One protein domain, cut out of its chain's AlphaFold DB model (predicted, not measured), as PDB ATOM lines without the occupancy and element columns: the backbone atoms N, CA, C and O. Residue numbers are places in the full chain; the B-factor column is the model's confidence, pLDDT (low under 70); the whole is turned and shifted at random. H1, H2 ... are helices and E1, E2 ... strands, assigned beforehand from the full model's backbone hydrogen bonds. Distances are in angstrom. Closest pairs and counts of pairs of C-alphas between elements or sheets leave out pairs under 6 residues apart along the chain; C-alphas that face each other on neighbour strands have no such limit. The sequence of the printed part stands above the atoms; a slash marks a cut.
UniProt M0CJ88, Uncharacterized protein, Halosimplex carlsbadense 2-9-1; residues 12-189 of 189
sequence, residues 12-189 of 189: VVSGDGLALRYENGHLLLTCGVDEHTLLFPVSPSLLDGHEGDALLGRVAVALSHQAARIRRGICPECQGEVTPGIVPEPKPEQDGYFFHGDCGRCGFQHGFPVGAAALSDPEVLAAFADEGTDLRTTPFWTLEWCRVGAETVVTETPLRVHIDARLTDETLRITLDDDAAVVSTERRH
ATOM      1  N   VAL A  12      19.293  47.252 -11.802       55.41
ATOM      2  CA  VAL A  12      18.122  48.116 -11.594       55.41
ATOM      3  C   VAL A  12      18.027  48.404 -10.102       55.41
ATOM      4  O   VAL A  12      17.721  47.517  -9.311       55.41
ATOM      5  N   VAL A  13      18.307  49.641  -9.707       54.72
ATOM      6  CA  VAL A  13      18.209  50.084  -8.310       54.72
ATOM      7  C   VAL A  13      16.838  50.725  -8.100       54.72
ATOM      8  O   VAL A  13      16.491  51.659  -8.823       54.72
ATOM      9  N   SER A  14      16.051  50.244  -7.133       54.94
ATOM     10  CA  SER A  14      14.838  50.943  -6.686       54.94
ATOM     11  C   SER A  14      15.119  51.791  -5.437       54.94
ATOM     12  O   SER A  14      16.127  51.618  -4.751       54.94
ATOM     13  N   GLY A  15      14.255  52.781  -5.180       50.38
ATOM     14  CA  GLY A  15      14.514  53.901  -4.262       50.38
ATOM     15  C   GLY A  15      14.726  53.552  -2.782       50.38
ATOM     16  O   GLY A  15      15.248  54.391  -2.052       50.38
ATOM     17  N   ASP A  16      14.402  52.331  -2.355       59.94
ATOM     18  CA  ASP A  16      14.433  51.907  -0.946       59.94
ATOM     19  C   ASP A  16      15.700  51.113  -0.563       59.94
ATOM     20  O   ASP A  16      15.745  50.450   0.472       59.94
ATOM     21  N   GLY A  17      16.748  51.153  -1.395       66.19
ATOM     22  CA  GLY A  17      17.977  50.376  -1.173       66.19
ATOM     23  C   GLY A  17      17.863  48.909  -1.601       66.19
ATOM     24  O   GLY A  17      18.697  48.091  -1.223       66.19
ATOM     25  N   LEU A  18      16.842  48.581  -2.392       74.44
ATOM     26  CA  LEU A  18      16.710  47.305  -3.084       74.44
ATOM     27  C   LEU A  18      17.433  47.384  -4.436       74.44
ATOM     28  O   LEU A  18      17.268  48.351  -5.185       74.44
ATOM     29  N   ALA A  19      18.214  46.360  -4.770       80.50
ATOM     30  CA  ALA A  19      18.866  46.243  -6.070       80.50
ATOM     31  C   ALA A  19      18.462  44.937  -6.758       80.50
ATOM     32  O   ALA A  19      18.491  43.860  -6.166       80.50
ATOM     33  N   LEU A  20      18.083  45.038  -8.026       82.75
ATOM     34  CA  LEU A  20      17.830  43.906  -8.901       82.75
ATOM     35  C   LEU A  20      19.046  43.672  -9.790       82.75
ATOM     36  O   LEU A  20      19.563  44.610 -10.403       82.75
ATOM     37  N   ARG A  21      19.480  42.418  -9.879       85.00
ATOM     38  CA  ARG A  21      20.590  41.994 -10.735       85.00
ATOM     39  C   ARG A  21      20.245  40.689 -11.417       85.00
ATOM     40  O   ARG A  21      19.747  39.776 -10.773       85.00
ATOM     41  N   TYR A  22      20.515  40.587 -12.709       85.06
ATOM     42  CA  TYR A  22      20.401  39.312 -13.406       85.06
ATOM     43  C   TYR A  22      21.761  38.612 -13.423       85.06
ATOM     44  O   TYR A  22      22.721  39.151 -13.970       85.06
ATOM     45  N   GLU A  23      21.850  37.430 -12.822       85.88
ATOM     46  CA  GLU A  23      23.097  36.674 -12.686       85.88
ATOM     47  C   GLU A  23      22.806  35.168 -12.718       85.88
ATOM     48  O   GLU A  23      21.801  34.712 -12.175       85.88
ATOM     49  N   ASN A  24      23.672  34.380 -13.363       84.12
ATOM     50  CA  ASN A  24      23.587  32.911 -13.393       84.12
ATOM     51  C   ASN A  24      22.208  32.350 -13.811       84.12
ATOM     52  O   ASN A  24      21.803  31.286 -13.356       84.12
ATOM     53  N   GLY A  25      21.482  33.052 -14.690       82.94
ATOM     54  CA  GLY A  25      20.157  32.623 -15.166       82.94
ATOM     55  C   GLY A  25      18.996  32.969 -14.230       82.94
ATOM     56  O   GLY A  25      17.881  32.491 -14.441       82.94
ATOM     57  N   HIS A  26      19.235  33.801 -13.218       86.06
ATOM     58  CA  HIS A  26      18.227  34.202 -12.249       86.06
ATOM     59  C   HIS A  26      18.191  35.713 -12.062       86.06
ATOM     60  O   HIS A  26      19.209  36.399 -12.145       86.06
ATOM     61  N   LEU A  27      17.000  36.226 -11.761       88.81
ATOM     62  CA  LEU A  27      16.851  37.583 -11.265       88.81
ATOM     63  C   LEU A  27      17.031  37.563  -9.747       88.81
ATOM     64  O   LEU A  27      16.269  36.914  -9.036       88.81
ATOM     65  N   LEU A  28      18.042  38.266  -9.267       89.12
ATOM     66  CA  LEU A  28      18.363  38.439  -7.862       89.12
ATOM     67  C   LEU A  28      17.800  39.773  -7.384       89.12
ATOM     68  O   LEU A  28      18.042  40.797  -8.017       89.12
ATOM     69  N   LEU A  29      17.080  39.762  -6.269       86.06
ATOM     70  CA  LEU A  29      16.677  40.958  -5.535       86.06
ATOM     71  C   LEU A  29      17.451  40.992  -4.223       86.06
ATOM     72  O   LEU A  29      17.247  40.132  -3.369       86.06
ATOM     73  N   THR A  30      18.326  41.977  -4.063       83.06
ATOM     74  CA  THR A  30      19.105  42.182  -2.844       83.06
ATOM     75  C   THR A  30      18.557  43.358  -2.052       83.06
ATOM     76  O   THR A  30      18.235  44.406  -2.612       83.06
ATOM     77  N   CYS A  31      18.450  43.190  -0.736       77.31
ATOM     78  CA  CYS A  31      18.187  44.295   0.180       77.31
ATOM     79  C   CYS A  31      19.516  44.896   0.649       77.31
ATOM     80  O   CYS A  31      20.441  44.164   0.996       77.31
ATOM     81  N   GLY A  32      19.614  46.225   0.698       60.62
ATOM     82  CA  GLY A  32      20.803  46.961   1.147       60.62
ATOM     83  C   GLY A  32      21.169  46.776   2.627       60.62
ATOM     84  O   GLY A  32      22.098  47.426   3.104       60.62
ATOM     85  N   VAL A  33      20.457  45.907   3.349       59.09
ATOM     86  CA  VAL A  33      20.698  45.536   4.744       59.09
ATOM     87  C   VAL A  33      20.717  43.998   4.828       59.09
ATOM     88  O   VAL A  33      19.808  43.340   4.325       59.09
ATOM     89  N   ASP A  34      21.768  43.444   5.442       55.22
ATOM     90  CA  ASP A  34      21.924  42.028   5.841       55.22
ATOM     91  C   ASP A  34      22.113  40.941   4.752       55.22
ATOM     92  O   ASP A  34      21.723  39.798   4.970       55.22
ATOM     93  N   GLU A  35      22.742  41.233   3.599       64.50
ATOM     94  CA  GLU A  35      23.047  40.237   2.529       64.50
ATOM     95  C   GLU A  35      21.837  39.369   2.105       64.50
ATOM     96  O   GLU A  35      21.969  38.278   1.545       64.50
ATOM     97  N   HIS A  36      20.618  39.859   2.338       71.25
ATOM     98  CA  HIS A  36      19.404  39.130   2.017       71.25
ATOM     99  C   HIS A  36      19.165  39.187   0.508       71.25
ATOM    100  O   HIS A  36      18.918  40.257  -0.054       71.25
ATOM    101  N   THR A  37      19.243  38.022  -0.139       81.81
ATOM    102  CA  THR A  37      19.047  37.867  -1.582       81.81
ATOM    103  C   THR A  37      17.877  36.933  -1.857       81.81
ATOM    104  O   THR A  37      17.905  35.766  -1.465       81.81
ATOM    105  N   LEU A  38      16.870  37.430  -2.570       83.62
ATOM    106  CA  LEU A  38      15.808  36.615  -3.150       83.62
ATOM    107  C   LEU A  38      16.169  36.257  -4.588       83.62
ATOM    108  O   LEU A  38      16.675  37.092  -5.335       83.62
ATOM    109  N   LEU A  39      15.889  35.015  -4.970       87.94
ATOM    110  CA  LEU A  39      16.163  34.488  -6.299       87.94
ATOM    111  C   LEU A  39      14.843  34.208  -7.014       87.94
ATOM    112  O   LEU A  39      13.991  33.478  -6.509       87.94
ATOM    113  N   PHE A  40      14.690  34.767  -8.209       89.56
ATOM    114  CA  PHE A  40      13.487  34.642  -9.019       89.56
ATOM    115  C   PHE A  40      13.797  33.942 -10.351       89.56
ATOM    116  O   PHE A  40      14.553  34.480 -11.173       89.56
ATOM    117  N   PRO A  41      13.212  32.755 -10.607       85.44
ATOM    118  CA  PRO A  41      13.381  32.024 -11.860       85.44
ATOM    119  C   PRO A  41      12.481  32.616 -12.955       85.44
ATOM    120  O   PRO A  41      11.479  32.032 -13.369       85.44
ATOM    121  N   VAL A  42      12.823  33.822 -13.409       90.44
ATOM    122  CA  VAL A  42      12.139  34.522 -14.501       90.44
ATOM    123  C   VAL A  42      13.068  34.717 -15.697       90.44
ATOM    124  O   VAL A  42      14.288  34.833 -15.564       90.44
ATOM    125  N   SER A  43      12.480  34.762 -16.893       89.38
ATOM    126  CA  SER A  43      13.222  35.031 -18.127       89.38
ATOM    127  C   SER A  43      13.795  36.458 -18.121       89.38
ATOM    128  O   SER A  43      13.073  37.373 -17.719       89.38
ATOM    129  N   PRO A  44      15.013  36.692 -18.657       87.44
ATOM    130  CA  PRO A  44      15.555  38.043 -18.827       87.44
ATOM    131  C   PRO A  44      14.637  38.941 -19.662       87.44
ATOM    132  O   PRO A  44      14.522  40.127 -19.389       87.44
ATOM    133  N   SER A  45      13.910  38.363 -20.628       90.44
ATOM    134  CA  SER A  45      12.954  39.103 -21.468       90.44
ATOM    135  C   SER A  45      11.813  39.757 -20.677       90.44
ATOM    136  O   SER A  45      11.145  40.667 -21.165       90.44
ATOM    137  N   LEU A  46      11.576  39.327 -19.430       90.50
ATOM    138  CA  LEU A  46      10.603  39.966 -18.549       90.50
ATOM    139  C   LEU A  46      11.019  41.401 -18.175       90.50
ATOM    140  O   LEU A  46      10.127  42.214 -17.903       90.50
ATOM    141  N   LEU A  47      12.329  41.685 -18.186       88.62
ATOM    142  CA  LEU A  47      12.950  42.960 -17.820       88.62
ATOM    143  C   LEU A  47      12.928  43.984 -18.966       88.62
ATOM    144  O   LEU A  47      13.054  45.179 -18.711       88.62
ATOM    145  N   ASP A  48      12.758  43.544 -20.215       89.56
ATOM    146  CA  ASP A  48      12.896  44.397 -21.399       89.56
ATOM    147  C   ASP A  48      11.973  45.626 -21.339       89.56
ATOM    148  O   ASP A  48      10.748  45.511 -21.394       89.56
ATOM    149  N   GLY A  49      12.566  46.822 -21.251       88.31
ATOM    150  CA  GLY A  49      11.839  48.096 -21.223       88.31
ATOM    151  C   GLY A  49      11.137  48.420 -19.897       88.31
ATOM    152  O   GLY A  49      10.278  49.305 -19.879       88.31
ATOM    153  N   HIS A  50      11.476  47.729 -18.803       88.06
ATOM    154  CA  HIS A  50      10.875  47.928 -17.484       88.06
ATOM    155  C   HIS A  50      11.927  48.086 -16.386       88.06
ATOM    156  O   HIS A  50      12.896  47.341 -16.322       88.06
ATOM    157  N   GLU A  51      11.680  49.020 -15.469       85.56
ATOM    158  CA  GLU A  51      12.556  49.320 -14.335       85.56
ATOM    159  C   GLU A  51      11.723  49.593 -13.071       85.56
ATOM    160  O   GLU A  51      10.501  49.768 -13.143       85.56
ATOM    161  N   GLY A  52      12.390  49.621 -11.912       84.38
ATOM    162  CA  GLY A  52      11.792  49.971 -10.621       84.38
ATOM    163  C   GLY A  52      10.533  49.166 -10.281       84.38
ATOM    164  O   GLY A  52      10.453  47.960 -10.527       84.38
ATOM    165  N   ASP A  53       9.523  49.846  -9.740       83.75
ATOM    166  CA  ASP A  53       8.282  49.219  -9.263       83.75
ATOM    167  C   ASP A  53       7.482  48.542 -10.383       83.75
ATOM    168  O   ASP A  53       6.842  47.512 -10.166       83.75
ATOM    169  N   ALA A  54       7.549  49.076 -11.606       88.06
ATOM    170  CA  ALA A  54       6.878  48.475 -12.757       88.06
ATOM    171  C   ALA A  54       7.476  47.103 -13.102       88.06
ATOM    172  O   ALA A  54       6.742  46.175 -13.455       88.06
ATOM    173  N   LEU A  55       8.799  46.955 -12.977       89.44
ATOM    174  CA  LEU A  55       9.467  45.667 -13.129       89.44
ATOM    175  C   LEU A  55       9.093  44.713 -11.988       89.44
ATOM    176  O   LEU A  55       8.716  43.572 -12.256       89.44
ATOM    177  N   LEU A  56       9.125  45.176 -10.734       87.62
ATOM    178  CA  LEU A  56       8.751  44.357  -9.573       87.62
ATOM    179  C   LEU A  56       7.316  43.828  -9.678       87.62
ATOM    180  O   LEU A  56       7.084  42.644  -9.437       87.62
ATOM    181  N   GLY A  57       6.369  44.659 -10.123       90.00
ATOM    182  CA  GLY A  57       4.992  44.231 -10.377       90.00
ATOM    183  C   GLY A  57       4.894  43.141 -11.453       90.00
ATOM    184  O   GLY A  57       4.154  42.171 -11.292       90.00
ATOM    185  N   ARG A  58       5.684  43.231 -12.532       93.56
ATOM    186  CA  ARG A  58       5.739  42.182 -13.570       93.56
ATOM    187  C   ARG A  58       6.314  40.872 -13.034       93.56
ATOM    188  O   ARG A  58       5.788  39.805 -13.355       93.56
ATOM    189  N   VAL A  59       7.367  40.946 -12.222       92.56
ATOM    190  CA  VAL A  59       7.975  39.779 -11.562       92.56
ATOM    191  C   VAL A  59       6.977  39.124 -10.610       92.56
ATOM    192  O   VAL A  59       6.801  37.909 -10.667       92.56
ATOM    193  N   ALA A  60       6.262  39.918  -9.810       92.88
ATOM    194  CA  ALA A  60       5.229  39.435  -8.898       92.88
ATOM    195  C   ALA A  60       4.147  38.641  -9.634       92.88
ATOM    196  O   ALA A  60       3.883  37.491  -9.291       92.88
ATOM    197  N   VAL A  61       3.595  39.216 -10.707       95.31
ATOM    198  CA  VAL A  61       2.600  38.545 -11.553       95.31
ATOM    199  C   VAL A  61       3.153  37.234 -12.112       95.31
ATOM    200  O   VAL A  61       2.502  36.194 -12.004       95.31
ATOM    201  N   ALA A  62       4.362  37.256 -12.684       95.56
ATOM    202  CA  ALA A  62       4.974  36.066 -13.268       95.56
ATOM    203  C   ALA A  62       5.109  34.933 -12.241       95.56
ATOM    204  O   ALA A  62       4.674  33.813 -12.509       95.56
ATOM    205  N   LEU A  63       5.645  35.225 -11.056       94.56
ATOM    206  CA  LEU A  63       5.861  34.229 -10.010       94.56
ATOM    207  C   LEU A  63       4.548  33.732  -9.385       94.56
ATOM    208  O   LEU A  63       4.402  32.528  -9.180       94.56
ATOM    209  N   SER A  64       3.555  34.602  -9.178       94.94
ATOM    210  CA  SER A  64       2.213  34.194  -8.737       94.94
ATOM    211  C   SER A  64       1.566  33.223  -9.732       94.94
ATOM    212  O   SER A  64       0.974  32.212  -9.343       94.94
ATOM    213  N   HIS A  65       1.734  33.461 -11.039       95.75
ATOM    214  CA  HIS A  65       1.290  32.524 -12.073       95.75
ATOM    215  C   HIS A  65       2.081  31.210 -12.074       95.75
ATOM    216  O   HIS A  65       1.491  30.156 -12.324       95.75
ATOM    217  N   GLN A  66       3.389  31.242 -11.805       95.81
ATOM    218  CA  GLN A  66       4.193  30.027 -11.665       95.81
ATOM    219  C   GLN A  66       3.700  29.178 -10.488       95.81
ATOM    220  O   GLN A  66       3.369  28.010 -10.694       95.81
ATOM    221  N   ALA A  67       3.556  29.772  -9.299       96.06
ATOM    222  CA  ALA A  67       3.046  29.101  -8.103       96.06
ATOM    223  C   ALA A  67       1.662  28.472  -8.350       96.06
ATOM    224  O   ALA A  67       1.441  27.297  -8.050       96.06
ATOM    225  N   ALA A  68       0.753  29.205  -9.004       96.31
ATOM    226  CA  ALA A  68      -0.572  28.700  -9.363       96.31
ATOM    227  C   ALA A  68      -0.532  27.504 -10.335       96.31
ATOM    228  O   ALA A  68      -1.365  26.599 -10.234       96.31
ATOM    229  N   ARG A  69       0.410  27.483 -11.291       97.25
ATOM    230  CA  ARG A  69       0.598  26.352 -12.219       97.25
ATOM    231  C   ARG A  69       1.158  25.132 -11.496       97.25
ATOM    232  O   ARG A  69       0.641  24.036 -11.698       97.25
ATOM    233  N   ILE A  70       2.138  25.331 -10.618       97.25
ATOM    234  CA  ILE A  70       2.750  24.259  -9.825       97.25
ATOM    235  C   ILE A  70       1.720  23.617  -8.900       97.25
ATOM    236  O   ILE A  70       1.606  22.397  -8.898       97.25
ATOM    237  N   ARG A  71       0.884  24.414  -8.218       96.69
ATOM    238  CA  ARG A  71      -0.213  23.909  -7.369       96.69
ATOM    239  C   ARG A  71      -1.190  23.019  -8.145       96.69
ATOM    240  O   ARG A  71      -1.851  22.166  -7.574       96.69
ATOM    241  N   ARG A  72      -1.294  23.215  -9.463       96.25
ATOM    242  CA  ARG A  72      -2.124  22.409 -10.374       96.25
ATOM    243  C   ARG A  72      -1.348  21.286 -11.072       96.25
ATOM    244  O   ARG A  72      -1.864  20.708 -12.024       96.25
ATOM    245  N   GLY A  73      -0.120  21.012 -10.642       96.88
ATOM    246  CA  GLY A  73       0.742  19.965 -11.181       96.88
ATOM    247  C   GLY A  73       1.301  20.246 -12.575       96.88
ATOM    248  O   GLY A  73       1.600  19.315 -13.320       96.88
ATOM    249  N   ILE A  74       1.430  21.520 -12.967       97.75
ATOM    250  CA  ILE A  74       1.918  21.921 -14.293       97.75
ATOM    251  C   ILE A  74       3.230  22.688 -14.150       97.75
ATOM    252  O   ILE A  74       3.251  23.798 -13.619       97.75
ATOM    253  N   CYS A  75       4.308  22.157 -14.725       97.19
ATOM    254  CA  CYS A  75       5.606  22.828 -14.768       97.19
ATOM    255  C   CYS A  75       5.521  24.157 -15.549       97.19
ATOM    256  O   CYS A  75       5.098  24.158 -16.717       97.19
ATOM    257  N   PRO A  76       5.944  25.288 -14.954       95.19
ATOM    258  CA  PRO A  76       6.110  26.563 -15.638       95.19
ATOM    259  C   PRO A  76       6.948  26.505 -16.916       95.19
ATOM    260  O   PRO A  76       6.531  27.088 -17.922       95.19
ATOM    261  N   GLU A  77       8.034  25.729 -16.895       93.69
ATOM    262  CA  GLU A  77       9.049  25.693 -17.953       93.69
ATOM    263  C   GLU A  77       8.646  24.818 -19.143       93.69
ATOM    264  O   GLU A  77       8.624  25.269 -20.286       93.69
ATOM    265  N   CYS A  78       8.302  23.551 -18.888       96.50
ATOM    266  CA  CYS A  78       8.079  22.564 -19.951       96.50
ATOM    267  C   CYS A  78       6.627  22.087 -20.085       96.50
ATOM    268  O   CYS A  78       6.349  21.234 -20.931       96.50
ATOM    269  N   GLN A  79       5.715  22.590 -19.240       97.12
ATOM    270  CA  GLN A  79       4.307  22.161 -19.164       97.12
ATOM    271  C   GLN A  79       4.124  20.659 -18.865       97.12
ATOM    272  O   GLN A  79       3.049  20.109 -19.077       97.12
ATOM    273  N   GLY A  80       5.181  19.988 -18.397       96.88
ATOM    274  CA  GLY A  80       5.120  18.618 -17.901       96.88
ATOM    275  C   GLY A  80       4.447  18.525 -16.534       96.88
ATOM    276  O   GLY A  80       4.195  19.540 -15.884       96.88
ATOM    277  N   GLU A  81       4.198  17.292 -16.112       96.44
ATOM    278  CA  GLU A  81       3.638  16.985 -14.799       96.44
ATOM    279  C   GLU A  81       4.624  17.344 -13.679       96.44
ATOM    280  O   GLU A  81       5.844  17.165 -13.812       96.44
ATOM    281  N   VAL A  82       4.072  17.889 -12.601       96.38
ATOM    282  CA  VAL A  82       4.752  18.224 -11.352       96.38
ATOM    283  C   VAL A  82       3.923  17.656 -10.213       96.38
ATOM    284  O   VAL A  82       2.700  17.782 -10.228       96.38
ATOM    285  N   THR A  83       4.583  17.075  -9.219       94.31
ATOM    286  CA  THR A  83       3.944  16.754  -7.941       94.31
ATOM    287  C   THR A  83       4.160  17.946  -7.007       94.31
ATOM    288  O   THR A  83       5.309  18.184  -6.625       94.31
ATOM    289  N   PRO A  84       3.122  18.750  -6.707       96.44
ATOM    290  CA  PRO A  84       3.233  19.792  -5.698       96.44
ATOM    291  C   PRO A  84       3.342  19.162  -4.312       96.44
ATOM    292  O   PRO A  84       2.817  18.074  -4.083       96.44
ATOM    293  N   GLY A  85       3.978  19.865  -3.387       96.81
ATOM    294  CA  GLY A  85       3.943  19.456  -1.995       96.81
ATOM    295  C   GLY A  85       4.494  20.495  -1.040       96.81
ATOM    296  O   GLY A  85       4.939  21.573  -1.451       96.81
ATOM    297  N   ILE A  86       4.472  20.155   0.244       97.19
ATOM    298  CA  ILE A  86       5.115  20.910   1.314       97.19
ATOM    299  C   ILE A  86       6.238  20.065   1.916       97.19
ATOM    300  O   ILE A  86       5.999  18.983   2.449       97.19
ATOM    301  N   VAL A  87       7.465  20.577   1.857       94.31
ATOM    302  CA  VAL A  87       8.666  19.908   2.380       94.31
ATOM    303  C   VAL A  87       9.382  20.795   3.392       94.31
ATOM    304  O   VAL A  87       9.255  22.016   3.299       94.31
ATOM    305  N   PRO A  88      10.128  20.224   4.354       92.25
ATOM    306  CA  PRO A  88      10.988  21.008   5.233       92.25
ATOM    307  C   PRO A  88      11.970  21.877   4.438       92.25
ATOM    308  O   PRO A  88      12.403  21.487   3.350       92.25
ATOM    309  N   GLU A  89      12.336  23.032   4.991       85.38
ATOM    310  CA  GLU A  89      13.394  23.887   4.446       85.38
ATOM    311  C   GLU A  89      14.690  23.069   4.269       85.38
ATOM    312  O   GLU A  89      15.180  22.462   5.228       85.38
ATOM    313  N   PRO A  90      15.231  22.976   3.038       75.44
ATOM    314  CA  PRO A  90      16.426  22.184   2.763       75.44
ATOM    315  C   PRO A  90      17.689  22.673   3.485       75.44
ATOM    316  O   PRO A  90      18.629  21.886   3.632       75.44
ATOM    317  N   LYS A  91      17.749  23.938   3.913       78.81
ATOM    318  CA  LYS A  91      18.864  24.500   4.686       78.81
ATOM    319  C   LYS A  91      18.714  24.192   6.182       78.81
ATOM    320  O   LYS A  91      17.841  24.762   6.824       78.81
ATOM    321  N   PRO A  92      19.585  23.358   6.783       70.75
ATOM    322  CA  PRO A  92      19.436  22.924   8.178       70.75
ATOM    323  C   PRO A  92      19.480  24.051   9.218       70.75
ATOM    324  O   PRO A  92      19.041  23.865  10.347       70.75
ATOM    325  N   GLU A  93      20.078  25.189   8.873       77.31
ATOM    326  CA  GLU A  93      20.155  26.381   9.715       77.31
ATOM    327  C   GLU A  93      18.880  27.242   9.693       77.31
ATOM    328  O   GLU A  93      18.792  28.212  10.450       77.31
ATOM    329  N   GLN A  94      17.914  26.909   8.834       77.00
ATOM    330  CA  GLN A  94      16.640  27.601   8.695       77.00
ATOM    331  C   GLN A  94      15.498  26.638   9.041       77.00
ATOM    332  O   GLN A  94      15.326  25.594   8.422       77.00
ATOM    333  N   ASP A  95      14.709  26.998  10.053       84.25
ATOM    334  CA  ASP A  95      13.497  26.259  10.398       84.25
ATOM    335  C   ASP A  95      12.343  26.678   9.476       84.25
ATOM    336  O   ASP A  95      12.185  27.859   9.155       84.25
ATOM    337  N   GLY A  96      11.499  25.717   9.100       91.25
ATOM    338  CA  GLY A  96      10.277  25.969   8.343       91.25
ATOM    339  C   GLY A  96      10.042  24.961   7.226       91.25
ATOM    340  O   GLY A  96      10.671  23.903   7.160       91.25
ATOM    341  N   TYR A  97       9.105  25.303   6.354       94.88
ATOM    342  CA  TYR A  97       8.657  24.508   5.226       94.88
ATOM    343  C   TYR A  97       8.564  25.358   3.957       94.88
ATOM    344  O   TYR A  97       8.436  26.584   3.994       94.88
ATOM    345  N   PHE A  98       8.589  24.683   2.812       94.56
ATOM    346  CA  PHE A  98       8.426  25.265   1.488       94.56
ATOM    347  C   PHE A  98       7.330  24.564   0.724       94.56
ATOM    348  O   PHE A  98       7.226  23.341   0.741       94.56
ATOM    349  N   PHE A  99       6.590  25.360  -0.037       96.25
ATOM    350  CA  PHE A  99       5.832  24.856  -1.161       96.25
ATOM    351  C   PHE A  99       6.808  24.543  -2.302       96.25
ATOM    352  O   PHE A  99       7.483  25.440  -2.815       96.25
ATOM    353  N   HIS A 100       6.882  23.275  -2.698       94.56
ATOM    354  CA  HIS A 100       7.757  22.813  -3.769       94.56
ATOM    355  C   HIS A 100       6.970  22.225  -4.942       94.56
ATOM    356  O   HIS A 100       5.788  21.887  -4.844       94.56
ATOM    357  N   GLY A 101       7.663  22.094  -6.068       95.12
ATOM    358  CA  GLY A 101       7.203  21.315  -7.203       95.12
ATOM    359  C   GLY A 101       8.373  20.848  -8.048       95.12
ATOM    360  O   GLY A 101       9.039  21.658  -8.692       95.12
ATOM    361  N   ASP A 102       8.602  19.540  -8.077       93.75
ATOM    362  CA  ASP A 102       9.686  18.932  -8.844       93.75
ATOM    363  C   ASP A 102       9.160  18.354 -10.162       93.75
ATOM    364  O   ASP A 102       8.237  17.535 -10.189       93.75
ATOM    365  N   CYS A 103       9.741  18.779 -11.286       95.81
ATOM    366  CA  CYS A 103       9.339  18.278 -12.595       95.81
ATOM    367  C   CYS A 103      10.175  17.064 -13.016       95.81
ATOM    368  O   CYS A 103      11.330  17.202 -13.421       95.81
ATOM    369  N   GLY A 104       9.553  15.883 -13.076       91.50
ATOM    370  CA  GLY A 104      10.213  14.651 -13.535       91.50
ATOM    371  C   GLY A 104      10.610  14.635 -15.020       91.50
ATOM    372  O   GLY A 104      11.336  13.742 -15.451       91.50
ATOM    373  N   ARG A 105      10.147  15.607 -15.823       94.56
ATOM    374  CA  ARG A 105      10.439  15.685 -17.267       94.56
ATOM    375  C   ARG A 105      11.662  16.534 -17.597       94.56
ATOM    376  O   ARG A 105      12.505  16.097 -18.372       94.56
ATOM    377  N   CYS A 106      11.710  17.766 -17.096       96.06
ATOM    378  CA  CYS A 106      12.805  18.698 -17.389       96.06
ATOM    379  C   CYS A 106      13.821  18.814 -16.249       96.06
ATOM    380  O   CYS A 106      14.873  19.412 -16.450       96.06
ATOM    381  N   GLY A 107      13.522  18.247 -15.076       92.50
ATOM    382  CA  GLY A 107      14.382  18.305 -13.896       92.50
ATOM    383  C   GLY A 107      14.347  19.640 -13.154       92.50
ATOM    384  O   GLY A 107      15.081  19.797 -12.187       92.50
ATOM    385  N   PHE A 108      13.526  20.603 -13.586       92.00
ATOM    386  CA  PHE A 108      13.404  21.878 -12.883       92.00
ATOM    387  C   PHE A 108      12.738  21.673 -11.518       92.00
ATOM    388  O   PHE A 108      11.701  21.008 -11.425       92.00
ATOM    389  N   GLN A 109      13.339  22.266 -10.488       91.88
ATOM    390  CA  GLN A 109      12.845  22.253  -9.116       91.88
ATOM    391  C   GLN A 109      12.330  23.642  -8.768       91.88
ATOM    392  O   GLN A 109      13.061  24.631  -8.854       91.88
ATOM    393  N   HIS A 110      11.056  23.725  -8.417       92.62
ATOM    394  CA  HIS A 110      10.421  24.970  -8.026       92.62
ATOM    395  C   HIS A 110      10.283  25.021  -6.506       92.62
ATOM    396  O   HIS A 110       9.914  24.023  -5.890       92.62
ATOM    397  N   GLY A 111      10.539  26.187  -5.915       92.19
ATOM    398  CA  GLY A 111      10.416  26.405  -4.479       92.19
ATOM    399  C   GLY A 111       9.876  27.797  -4.181       92.19
ATOM    400  O   GLY A 111      10.323  28.783  -4.767       92.19
ATOM    401  N   PHE A 112       8.906  27.860  -3.278       94.12
ATOM    402  CA  PHE A 112       8.283  29.083  -2.793       94.12
ATOM    403  C   PHE A 112       7.999  28.962  -1.289       94.12
ATOM    404  O   PHE A 112       7.817  27.848  -0.787       94.12
ATOM    405  N   PRO A 113       7.876  30.082  -0.558       94.69
ATOM    406  CA  PRO A 113       7.269  30.063   0.769       94.69
ATOM    407  C   PRO A 113       5.890  29.399   0.722       94.69
ATOM    408  O   PRO A 113       5.159  29.588  -0.255       94.69
ATOM    409  N   VAL A 114       5.496  28.675   1.774       97.06
ATOM    410  CA  VAL A 114       4.217  27.935   1.791       97.06
ATOM    411  C   VAL A 114       3.020  28.837   1.460       97.06
ATOM    412  O   VAL A 114       2.132  28.433   0.710       97.06
ATOM    413  N   GLY A 115       3.030  30.091   1.929       96.94
ATOM    414  CA  GLY A 115       1.973  31.066   1.636       96.94
ATOM    415  C   GLY A 115       1.726  31.282   0.139       96.94
ATOM    416  O   GLY A 115       0.586  31.488  -0.277       96.94
ATOM    417  N   ALA A 116       2.747  31.125  -0.708       96.75
ATOM    418  CA  ALA A 116       2.601  31.297  -2.149       96.75
ATOM    419  C   ALA A 116       1.615  30.295  -2.782       96.75
ATOM    420  O   ALA A 116       0.971  30.618  -3.783       96.75
ATOM    421  N   ALA A 117       1.439  29.106  -2.192       97.31
ATOM    422  CA  ALA A 117       0.459  28.123  -2.658       97.31
ATOM    423  C   ALA A 117      -0.990  28.625  -2.508       97.31
ATOM    424  O   ALA A 117      -1.861  28.283  -3.315       97.31
ATOM    425  N   ALA A 118      -1.251  29.483  -1.519       97.38
ATOM    426  CA  ALA A 118      -2.579  30.010  -1.223       97.38
ATOM    427  C   ALA A 118      -2.953  31.256  -2.049       97.38
ATOM    428  O   ALA A 118      -4.130  31.599  -2.128       97.38
ATOM    429  N   LEU A 119      -2.001  31.901  -2.738       96.81
ATOM    430  CA  LEU A 119      -2.240  33.127  -3.528       96.81
ATOM    431  C   LEU A 119      -3.266  32.957  -4.657       96.81
ATOM    432  O   LEU A 119      -3.835  33.931  -5.139       96.81
ATOM    433  N   SER A 120      -3.462  31.722  -5.122       95.75
ATOM    434  CA  SER A 120      -4.409  31.388  -6.192       95.75
ATOM    435  C   SER A 120      -5.694  30.738  -5.684       95.75
ATOM    436  O   SER A 120      -6.515  30.286  -6.490       95.75
ATOM    437  N   ASP A 121      -5.854  30.642  -4.363       97.50
ATOM    438  CA  ASP A 121      -7.024  30.033  -3.761       97.50
ATOM    439  C   ASP A 121      -8.234  30.985  -3.798       97.50
ATOM    440  O   ASP A 121      -8.086  32.159  -3.451       97.50
ATOM    441  N   PRO A 122      -9.427  30.533  -4.234       97.12
ATOM    442  CA  PRO A 122     -10.583  31.413  -4.389       97.12
ATOM    443  C   PRO A 122     -11.029  32.116  -3.103       97.12
ATOM    444  O   PRO A 122     -11.418  33.281  -3.175       97.12
ATOM    445  N   GLU A 123     -10.985  31.444  -1.949       97.12
ATOM    446  CA  GLU A 123     -11.443  32.034  -0.682       97.12
ATOM    447  C   GLU A 123     -10.452  33.082  -0.177       97.12
ATOM    448  O   GLU A 123     -10.850  34.161   0.268       97.12
ATOM    449  N   VAL A 124      -9.157  32.800  -0.330       97.50
ATOM    450  CA  VAL A 124      -8.075  33.730   0.010       97.50
ATOM    451  C   VAL A 124      -8.112  34.954  -0.907       97.50
ATOM    452  O   VAL A 124      -8.057  36.086  -0.433       97.50
ATOM    453  N   LEU A 125      -8.287  34.750  -2.216       97.31
ATOM    454  CA  LEU A 125      -8.446  35.840  -3.179       97.31
ATOM    455  C   LEU A 125      -9.655  36.717  -2.859       97.31
ATOM    456  O   LEU A 125      -9.538  37.938  -2.918       97.31
ATOM    457  N   ALA A 126     -10.797  36.114  -2.524       96.81
ATOM    458  CA  ALA A 126     -11.997  36.859  -2.163       96.81
ATOM    459  C   ALA A 126     -11.767  37.718  -0.912       96.81
ATOM    460  O   ALA A 126     -12.062  38.908  -0.934       96.81
ATOM    461  N   ALA A 127     -11.163  37.146   0.133       96.00
ATOM    462  CA  ALA A 127     -10.908  37.857   1.381       96.00
ATOM    463  C   ALA A 127     -10.015  39.096   1.203       96.00
ATOM    464  O   ALA A 127     -10.308  40.141   1.775       96.00
ATOM    465  N   PHE A 128      -8.965  39.012   0.383       95.88
ATOM    466  CA  PHE A 128      -8.100  40.165   0.100       95.88
ATOM    467  C   PHE A 128      -8.718  41.148  -0.902       95.88
ATOM    468  O   PHE A 128      -8.499  42.357  -0.795       95.88
ATOM    469  N   ALA A 129      -9.520  40.658  -1.852       95.56
ATOM    470  CA  ALA A 129     -10.240  41.512  -2.790       95.56
ATOM    471  C   ALA A 129     -11.281  42.396  -2.081       95.56
ATOM    472  O   ALA A 129     -11.456  43.545  -2.490       95.56
ATOM    473  N   ASP A 130     -11.910  41.903  -1.008       93.31
ATOM    474  CA  ASP A 130     -12.831  42.682  -0.166       93.31
ATOM    475  C   ASP A 130     -12.145  43.918   0.459       93.31
ATOM    476  O   ASP A 130     -12.792  44.944   0.666       93.31
ATOM    477  N   GLU A 131     -10.825  43.866   0.678       92.00
ATOM    478  CA  GLU A 131     -10.000  44.982   1.173       92.00
ATOM    479  C   GLU A 131      -9.305  45.780   0.052       92.00
ATOM    480  O   GLU A 131      -8.487  46.663   0.308       92.00
ATOM    481  N   GLY A 132      -9.612  45.479  -1.213       94.44
ATOM    482  CA  GLY A 132      -9.027  46.153  -2.374       94.44
ATOM    483  C   GLY A 132      -7.618  45.683  -2.752       94.44
ATOM    484  O   GLY A 132      -6.959  46.347  -3.555       94.44
ATOM    485  N   THR A 133      -7.155  44.546  -2.223       94.44
ATOM    486  CA  THR A 133      -5.843  43.964  -2.542       94.44
ATOM    487  C   THR A 133      -5.979  42.812  -3.539       94.44
ATOM    488  O   THR A 133      -6.601  41.792  -3.251       94.44
ATOM    489  N   ASP A 134      -5.350  42.925  -4.713       93.81
ATOM    490  CA  ASP A 134      -5.239  41.808  -5.662       93.81
ATOM    491  C   ASP A 134      -3.934  41.033  -5.426       93.81
ATOM    492  O   ASP A 134      -2.848  41.446  -5.848       93.81
ATOM    493  N   LEU A 135      -4.032  39.874  -4.770       94.31
ATOM    494  CA  LEU A 135      -2.878  39.014  -4.483       94.31
ATOM    495  C   LEU A 135      -2.153  38.512  -5.740       94.31
ATOM    496  O   LEU A 135      -0.979  38.160  -5.672       94.31
ATOM    497  N   ARG A 136      -2.811  38.491  -6.905       88.50
ATOM    498  CA  ARG A 136      -2.204  37.991  -8.153       88.50
ATOM    499  C   ARG A 136      -1.196  38.975  -8.733       88.50
ATOM    500  O   ARG A 136      -0.324  38.567  -9.495       88.50
ATOM    501  N   THR A 137      -1.333  40.254  -8.395       89.88
ATOM    502  CA  THR A 137      -0.440  41.332  -8.835       89.88
ATOM    503  C   THR A 137       0.414  41.886  -7.701       89.88
ATOM    504  O   THR A 137       1.359  42.627  -7.958       89.88
ATOM    505  N   THR A 138       0.087  41.543  -6.454       92.88
ATOM    506  CA  THR A 138       0.851  41.955  -5.277       92.88
ATOM    507  C   THR A 138       2.160  41.164  -5.206       92.88
ATOM    508  O   THR A 138       2.129  39.934  -5.297       92.88
ATOM    509  N   PRO A 139       3.317  41.825  -5.031       92.56
ATOM    510  CA  PRO A 139       4.582  41.157  -4.743       92.56
ATOM    511  C   PRO A 139       4.478  40.287  -3.491       92.56
ATOM    512  O   PRO A 139       4.509  40.790  -2.378       92.56
ATOM    513  N   PHE A 140       4.339  38.967  -3.637       92.94
ATOM    514  CA  PHE A 140       4.053  38.119  -2.474       92.94
ATOM    515  C   PHE A 140       5.156  38.180  -1.407       92.94
ATOM    516  O   PHE A 140       4.868  37.999  -0.234       92.94
ATOM    517  N   TRP A 141       6.401  38.501  -1.775       91.00
ATOM    518  CA  TRP A 141       7.502  38.686  -0.822       91.00
ATOM    519  C   TRP A 141       7.327  39.903   0.102       91.00
ATOM    520  O   TRP A 141       8.076  40.038   1.065       91.00
ATOM    521  N   THR A 142       6.356  40.785  -0.155       90.94
ATOM    522  CA  THR A 142       5.972  41.864   0.770       90.94
ATOM    523  C   THR A 142       4.862  41.444   1.735       90.94
ATOM    524  O   THR A 142       4.490  42.223   2.609       90.94
ATOM    525  N   LEU A 143       4.304  40.239   1.590       93.38
ATOM    526  CA  LEU A 143       3.278  39.705   2.481       93.38
ATOM    527  C   LEU A 143       3.957  38.962   3.637       93.38
ATOM    528  O   LEU A 143       4.659  37.977   3.416       93.38
ATOM    529  N   GLU A 144       3.703  39.379   4.883       93.00
ATOM    530  CA  GLU A 144       4.322  38.781   6.086       93.00
ATOM    531  C   GLU A 144       4.080  37.267   6.223       93.00
ATOM    532  O   GLU A 144       4.828  36.571   6.912       93.00
ATOM    533  N   TRP A 145       3.025  36.770   5.578       95.00
ATOM    534  CA  TRP A 145       2.591  35.378   5.588       95.00
ATOM    535  C   TRP A 145       3.121  34.560   4.393       95.00
ATOM    536  O   TRP A 145       2.920  33.350   4.328       95.00
ATOM    537  N   CYS A 146       3.839  35.196   3.461       94.81
ATOM    538  CA  CYS A 146       4.546  34.560   2.345       94.81
ATOM    539  C   CYS A 146       6.068  34.633   2.544       94.81
ATOM    540  O   CYS A 146       6.818  35.050   1.663       94.81
ATOM    541  N   ARG A 147       6.521  34.188   3.716       91.06
ATOM    542  CA  ARG A 147       7.930  33.970   4.061       91.06
ATOM    543  C   ARG A 147       8.081  32.592   4.690       91.06
ATOM    544  O   ARG A 147       7.128  32.070   5.261       91.06
ATOM    545  N   VAL A 148       9.271  32.028   4.581       89.25
ATOM    546  CA  VAL A 148       9.632  30.764   5.234       89.25
ATOM    547  C   VAL A 148       9.501  30.924   6.746       89.25
ATOM    548  O   VAL A 148       9.903  31.961   7.284       89.25
ATOM    549  N   GLY A 149       8.914  29.937   7.419       91.69
ATOM    550  CA  GLY A 149       8.692  29.970   8.862       91.69
ATOM    551  C   GLY A 149       7.505  30.838   9.294       91.69
ATOM    552  O   GLY A 149       7.320  31.066  10.489       91.69
ATOM    553  N   ALA A 150       6.700  31.356   8.357       94.31
ATOM    554  CA  ALA A 150       5.409  31.966   8.698       94.31
ATOM    555  C   ALA A 150       4.335  30.913   9.002       94.31
ATOM    556  O   ALA A 150       3.338  31.205   9.664       94.31
ATOM    557  N   GLU A 151       4.528  29.703   8.496       96.06
ATOM    558  CA  GLU A 151       3.666  28.563   8.728       96.06
ATOM    559  C   GLU A 151       3.836  27.966  10.131       96.06
ATOM    560  O   GLU A 151       4.906  27.975  10.733       96.06
ATOM    561  N   THR A 152       2.752  27.407  10.658       96.69
ATOM    562  CA  THR A 152       2.728  26.648  11.909       96.69
ATOM    563  C   THR A 152       2.278  25.224  11.619       96.69
ATOM    564  O   THR A 152       1.200  25.021  11.060       96.69
ATOM    565  N   VAL A 153       3.069  24.230  12.025       97.12
ATOM    566  CA  VAL A 153       2.695  22.815  11.896       97.12
ATOM    567  C   VAL A 153       1.543  22.485  12.844       97.12
ATOM    568  O   VAL A 153       1.595  22.773  14.038       97.12
ATOM    569  N   VAL A 154       0.504  21.861  12.300       97.00
ATOM    570  CA  VAL A 154      -0.702  21.424  13.016       97.00
ATOM    571  C   VAL A 154      -0.635  19.930  13.290       97.00
ATOM    572  O   VAL A 154      -0.864  19.481  14.411       97.00
ATOM    573  N   THR A 155      -0.302  19.160  12.256       96.94
ATOM    574  CA  THR A 155      -0.055  17.719  12.318       96.94
ATOM    575  C   THR A 155       1.113  17.386  11.403       96.94
ATOM    576  O   THR A 155       1.261  18.008  10.358       96.94
ATOM    577  N   GLU A 156       1.936  16.408  11.776       93.88
ATOM    578  CA  GLU A 156       3.090  15.984  10.965       93.88
ATOM    579  C   GLU A 156       2.754  14.835  10.007       93.88
ATOM    580  O   GLU A 156       3.400  14.662   8.978       93.88
ATOM    581  N   THR A 157       1.764  13.999  10.335       93.38
ATOM    582  CA  THR A 157       1.388  12.845   9.504       93.38
ATOM    583  C   THR A 157      -0.116  12.558   9.625       93.38
ATOM    584  O   THR A 157      -0.545  12.014  10.646       93.38
ATOM    585  N   PRO A 158      -0.929  12.906   8.607       94.25
ATOM    586  CA  PRO A 158      -0.540  13.668   7.413       94.25
ATOM    587  C   PRO A 158      -0.090  15.089   7.783       94.25
ATOM    588  O   PRO A 158      -0.550  15.639   8.790       94.25
ATOM    589  N   LEU A 159       0.810  15.676   6.988       97.38
ATOM    590  CA  LEU A 159       1.250  17.048   7.221       97.38
ATOM    591  C   LEU A 159       0.056  17.996   7.043       97.38
ATOM    592  O   LEU A 159      -0.716  17.909   6.082       97.38
ATOM    593  N   ARG A 160      -0.119  18.887   8.012       97.94
ATOM    594  CA  ARG A 160      -1.030  20.026   7.937       97.94
ATOM    595  C   ARG A 160      -0.313  21.226   8.511       97.94
ATOM    596  O   ARG A 160       0.238  21.144   9.610       97.94
ATOM    597  N   VAL A 161      -0.364  22.337   7.796       98.06
ATOM    598  CA  VAL A 161       0.211  23.605   8.244       98.06
ATOM    599  C   VAL A 161      -0.842  24.700   8.193       98.06
ATOM    600  O   VAL A 161      -1.717  24.697   7.327       98.06
ATOM    601  N   HIS A 162      -0.771  25.634   9.133       97.19
ATOM    602  CA  HIS A 162      -1.556  26.859   9.113       97.19
ATOM    603  C   HIS A 162      -0.678  28.045   8.755       97.19
ATOM    604  O   HIS A 162       0.464  28.127   9.196       97.19
ATOM    605  N   ILE A 163      -1.254  28.994   8.032       97.75
ATOM    606  CA  ILE A 163      -0.688  30.317   7.805       97.75
ATOM    607  C   ILE A 163      -1.736  31.348   8.195       97.75
ATOM    608  O   ILE A 163      -2.896  31.235   7.801       97.75
ATOM    609  N   ASP A 164      -1.321  32.354   8.954       97.81
ATOM    610  CA  ASP A 164      -2.189  33.443   9.386       97.81
ATOM    611  C   ASP A 164      -1.947  34.676   8.507       97.81
ATOM    612  O   ASP A 164      -0.930  35.364   8.623       97.81
ATOM    613  N   ALA A 165      -2.896  34.950   7.615       96.69
ATOM    614  CA  ALA A 165      -2.895  36.117   6.751       96.69
ATOM    615  C   ALA A 165      -3.686  37.247   7.425       96.69
ATOM    616  O   ALA A 165      -4.902  37.158   7.602       96.69
ATOM    617  N   ARG A 166      -2.986  38.305   7.847       94.06
ATOM    618  CA  ARG A 166      -3.611  39.471   8.486       94.06
ATOM    619  C   ARG A 166      -4.387  40.291   7.461       94.06
ATOM    620  O   ARG A 166      -3.835  40.665   6.427       94.06
ATOM    621  N   LEU A 167      -5.636  40.563   7.801       92.12
ATOM    622  CA  LEU A 167      -6.531  41.513   7.154       92.12
ATOM    623  C   LEU A 167      -6.641  42.757   8.056       92.12
ATOM    624  O   LEU A 167      -6.036  42.810   9.132       92.12
ATOM    625  N   THR A 168      -7.385  43.772   7.629       90.19
ATOM    626  CA  THR A 168      -7.506  45.051   8.347       90.19
ATOM    627  C   THR A 168      -8.136  44.876   9.734       90.19
ATOM    628  O   THR A 168      -7.603  45.397  10.714       90.19
ATOM    629  N   ASP A 169      -9.228  44.111   9.825       90.31
ATOM    630  CA  ASP A 169     -10.024  43.945  11.055       90.31
ATOM    631  C   ASP A 169     -10.015  42.510  11.616       90.31
ATOM    632  O   ASP A 169     -10.651  42.220  12.632       90.31
ATOM    633  N   GLU A 170      -9.331  41.580  10.950       93.62
ATOM    634  CA  GLU A 170      -9.327  40.165  11.318       93.62
ATOM    635  C   GLU A 170      -8.090  39.430  10.786       93.62
ATOM    636  O   GLU A 170      -7.231  39.985  10.104       93.62
ATOM    637  N   THR A 171      -7.971  38.148  11.111       96.75
ATOM    638  CA  THR A 171      -6.962  37.248  10.548       96.75
ATOM    639  C   THR A 171      -7.651  36.118   9.803       96.75
ATOM    640  O   THR A 171      -8.497  35.420  10.365       96.75
ATOM    641  N   LEU A 172      -7.258  35.901   8.551       97.75
ATOM    642  CA  LEU A 172      -7.636  34.722   7.788       97.75
ATOM    643  C   LEU A 172      -6.606  33.619   8.038       97.75
ATOM    644  O   LEU A 172      -5.477  33.681   7.551       97.75
ATOM    645  N   ARG A 173      -6.998  32.593   8.791       98.44
ATOM    646  CA  ARG A 173      -6.202  31.377   8.951       98.44
ATOM    647  C   ARG A 173      -6.441  30.450   7.772       98.44
ATOM    648  O   ARG A 173      -7.570  30.037   7.528       98.44
ATOM    649  N   ILE A 174      -5.370  30.095   7.082       98.62
ATOM    650  CA  ILE A 174      -5.376  29.244   5.895       98.62
ATOM    651  C   ILE A 174      -4.706  27.927   6.266       98.62
ATOM    652  O   ILE A 174      -3.568  27.925   6.733       98.62
ATOM    653  N   THR A 175      -5.390  26.805   6.064       98.56
ATOM    654  CA  THR A 175      -4.828  25.469   6.301       98.56
ATOM    655  C   THR A 175      -4.437  24.831   4.990       98.56
ATOM    656  O   THR A 175      -5.282  24.715   4.101       98.56
ATOM    657  N   LEU A 176      -3.195  24.363   4.897       98.56
ATOM    658  CA  LEU A 176      -2.703  23.604   3.757       98.56
ATOM    659  C   LEU A 176      -2.383  22.158   4.143       98.56
ATOM    660  O   LEU A 176      -1.977  21.883   5.278       98.56
ATOM    661  N   ASP A 177      -2.599  21.245   3.201       97.94
ATOM    662  CA  ASP A 177      -2.159  19.855   3.284       97.94
ATOM    663  C   ASP A 177      -0.751  19.625   2.723       97.94
ATOM    664  O   ASP A 177      -0.084  20.550   2.262       97.94
ATOM    665  N   ASP A 178      -0.287  18.379   2.815       97.06
ATOM    666  CA  ASP A 178       0.987  17.900   2.287       97.06
ATOM    667  C   ASP A 178       1.157  18.137   0.784       97.06
ATOM    668  O   ASP A 178       2.287  18.346   0.353       97.06
ATOM    669  N   ASP A 179       0.067  18.200   0.017       96.12
ATOM    670  CA  ASP A 179       0.062  18.486  -1.424       96.12
ATOM    671  C   ASP A 179       0.002  20.002  -1.730       96.12
ATOM    672  O   ASP A 179      -0.166  20.422  -2.879       96.12
ATOM    673  N   ALA A 180       0.133  20.852  -0.700       97.19
ATOM    674  CA  ALA A 180      -0.012  22.307  -0.766       97.19
ATOM    675  C   ALA A 180      -1.398  22.787  -1.255       97.19
ATOM    676  O   ALA A 180      -1.552  23.911  -1.756       97.19
ATOM    677  N   ALA A 181      -2.437  21.966  -1.097       97.06
ATOM    678  CA  ALA A 181      -3.813  22.372  -1.323       97.06
ATOM    679  C   ALA A 181      -4.367  23.080  -0.083       97.06
ATOM    680  O   ALA A 181      -4.132  22.679   1.053       97.06
ATOM    681  N   VAL A 182      -5.139  24.145  -0.306       98.12
ATOM    682  CA  VAL A 182      -5.889  24.802   0.769       98.12
ATOM    683  C   VAL A 182      -7.082  23.913   1.103       98.12
ATOM    684  O   VAL A 182      -7.932  23.673   0.246       98.12
ATOM    685  N   VAL A 183      -7.129  23.409   2.335       98.12
ATOM    686  CA  VAL A 183      -8.176  22.485   2.806       98.12
ATOM    687  C   VAL A 183      -9.213  23.160   3.698       98.12
ATOM    688  O   VAL A 183     -10.317  22.640   3.850       98.12
ATOM    689  N   SER A 184      -8.878  24.308   4.289       98.06
ATOM    690  CA  SER A 184      -9.837  25.163   4.989       98.06
ATOM    691  C   SER A 184      -9.341  26.600   5.101       98.06
ATOM    692  O   SER A 184      -8.132  26.848   5.160       98.06
ATOM    693  N   THR A 185     -10.286  27.534   5.195       98.19
ATOM    694  CA  THR A 185     -10.031  28.900   5.652       98.19
ATOM    695  C   THR A 185     -10.939  29.240   6.836       98.19
ATOM    696  O   THR A 185     -12.086  28.799   6.914       98.19
ATOM    697  N   GLU A 186     -10.413  29.987   7.804       97.69
ATOM    698  CA  GLU A 186     -11.139  30.413   9.001       97.69
ATOM    699  C   GLU A 186     -10.853  31.887   9.284       97.69
ATOM    700  O   GLU A 186      -9.700  32.282   9.447       97.69
ATOM    701  N   ARG A 187     -11.902  32.700   9.398       95.88
ATOM    702  CA  ARG A 187     -11.796  34.097   9.839       95.88
ATOM    703  C   ARG A 187     -11.745  34.178  11.369       95.88
ATOM    704  O   ARG A 187     -12.499  33.477  12.050       95.88
ATOM    705  N   ARG A 188     -10.841  34.996  11.914       94.00
ATOM    706  CA  ARG A 188     -10.584  35.150  13.357       94.00
ATOM    707  C   ARG A 188     -10.500  36.626  13.743       94.00
ATOM    708  O   ARG A 188      -9.673  37.342  13.189       94.00
ATOM    709  N   HIS A 189     -11.314  37.037  14.713       86.38
ATOM    710  CA  HIS A 189     -11.357  38.392  15.277       86.38
ATOM    711  C   HIS A 189     -10.625  38.477  16.619       86.38
ATOM    712  O   HIS A 189     -10.607  37.452  17.342       86.38
TER     713      HIS A 189
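Overview. This is residues 12 to 189 of the 189 residues of an uncharacterized protein of Halosimplex carlsbadense 2-9-1 (UniProt M0CJ88). The long helix H1 bridges two small sheets, packing on E1 E2 E3 with residues 52 to 63 and on E4 E5 E6 with residues 63 to 71. The largest sheet, the strongly twisted E7 E8 E9 E10, lies at the far end from E1 E2 E3, with H3 packed on it and the short H2 in the middle between it and E4 E5 E6. The printed part has 178 residues, with three named helices and ten named strands in the order E1 E2 E3 H1 E4 E5 E6 H2 H3 E7 E8 E9 E10. The class is mixed, and the sheets, each antiparallel and in the order named, are meanders, each strand the antiparallel neighbour of the one before. The whole is compact and rounded, with a radius of gyration of the C-alphas of 16.2 A and spans of 43 by 42 by 32 A.

Along the chain. Begin at C-alpha 152, at (2.728, 26.648, 11.909), where E7 runs to 156; then come E8, 159 to 166, 23.0 A long, E9, 171 to 177, 19.5 A, and E10, residues 182 to 188, which ends at C-alpha 188, at (-10.584, 35.150, 13.357). Before them find H2, residues 115 to 118, and H3, 122 to 129. E4 is 82 to 88, E5 97 to 103 and E6 109 to 113. H1 runs 28.9 A from C-alpha 52, at (11.792, 49.971, -10.621), to 71. E1 is 18 to 23, E2 26 to 31 and E3 37 to 40.

Arrangement. In the largest sheet look for N 154 and O 160 of the hairpin E7 and E8, 2.8 A apart, N 163 and O 174 of E8 and E9, 2.9 A, and N 173 and O 186 of E9 and E10, 2.8 A. H3 is on this sheet at a height of 9.7 A and runs along the strands, 26 degrees to E9 on the local plane; its closest C-alphas to E10 are Glu 123 and Thr 185, 7.2 A. H2 only grazes this sheet. On E4 E5 E6, H1 and H2 lie on the same face, and H1 touches H2 with residues 64 to 71 alone, closest at the C-alphas of Ala 67 and Ala 117, 6.1 A. There N 87 and O 98 are 3.0 A apart, and N 99 and O 112 2.9 A. H1 makes two layers, a helix on one face of a sheet, with E4 E5 E6 and with E1 E2 E3, at heights of 12.0 A and 9.3 A. In E1 E2 E3, N 21 and O 28 are 2.9 A apart, and N 38 and O 29 2.8 A. In H1 and H3 every O i to N i+4 pair is within hydrogen-bond range; H2 is too short for one. H1 and H3 are apart.

Size, cuts and confidence. The C-alphas farthest apart, of Gly 49 and Thr 157, are 47.9 A apart. The printed part has no cut; the links E3 to H1, 11 residues, and H3 to E7, 22 residues, are long. Mean pLDDT of the printed part is 90.5; residues 12 to 17 and 32 to 35 are under 70.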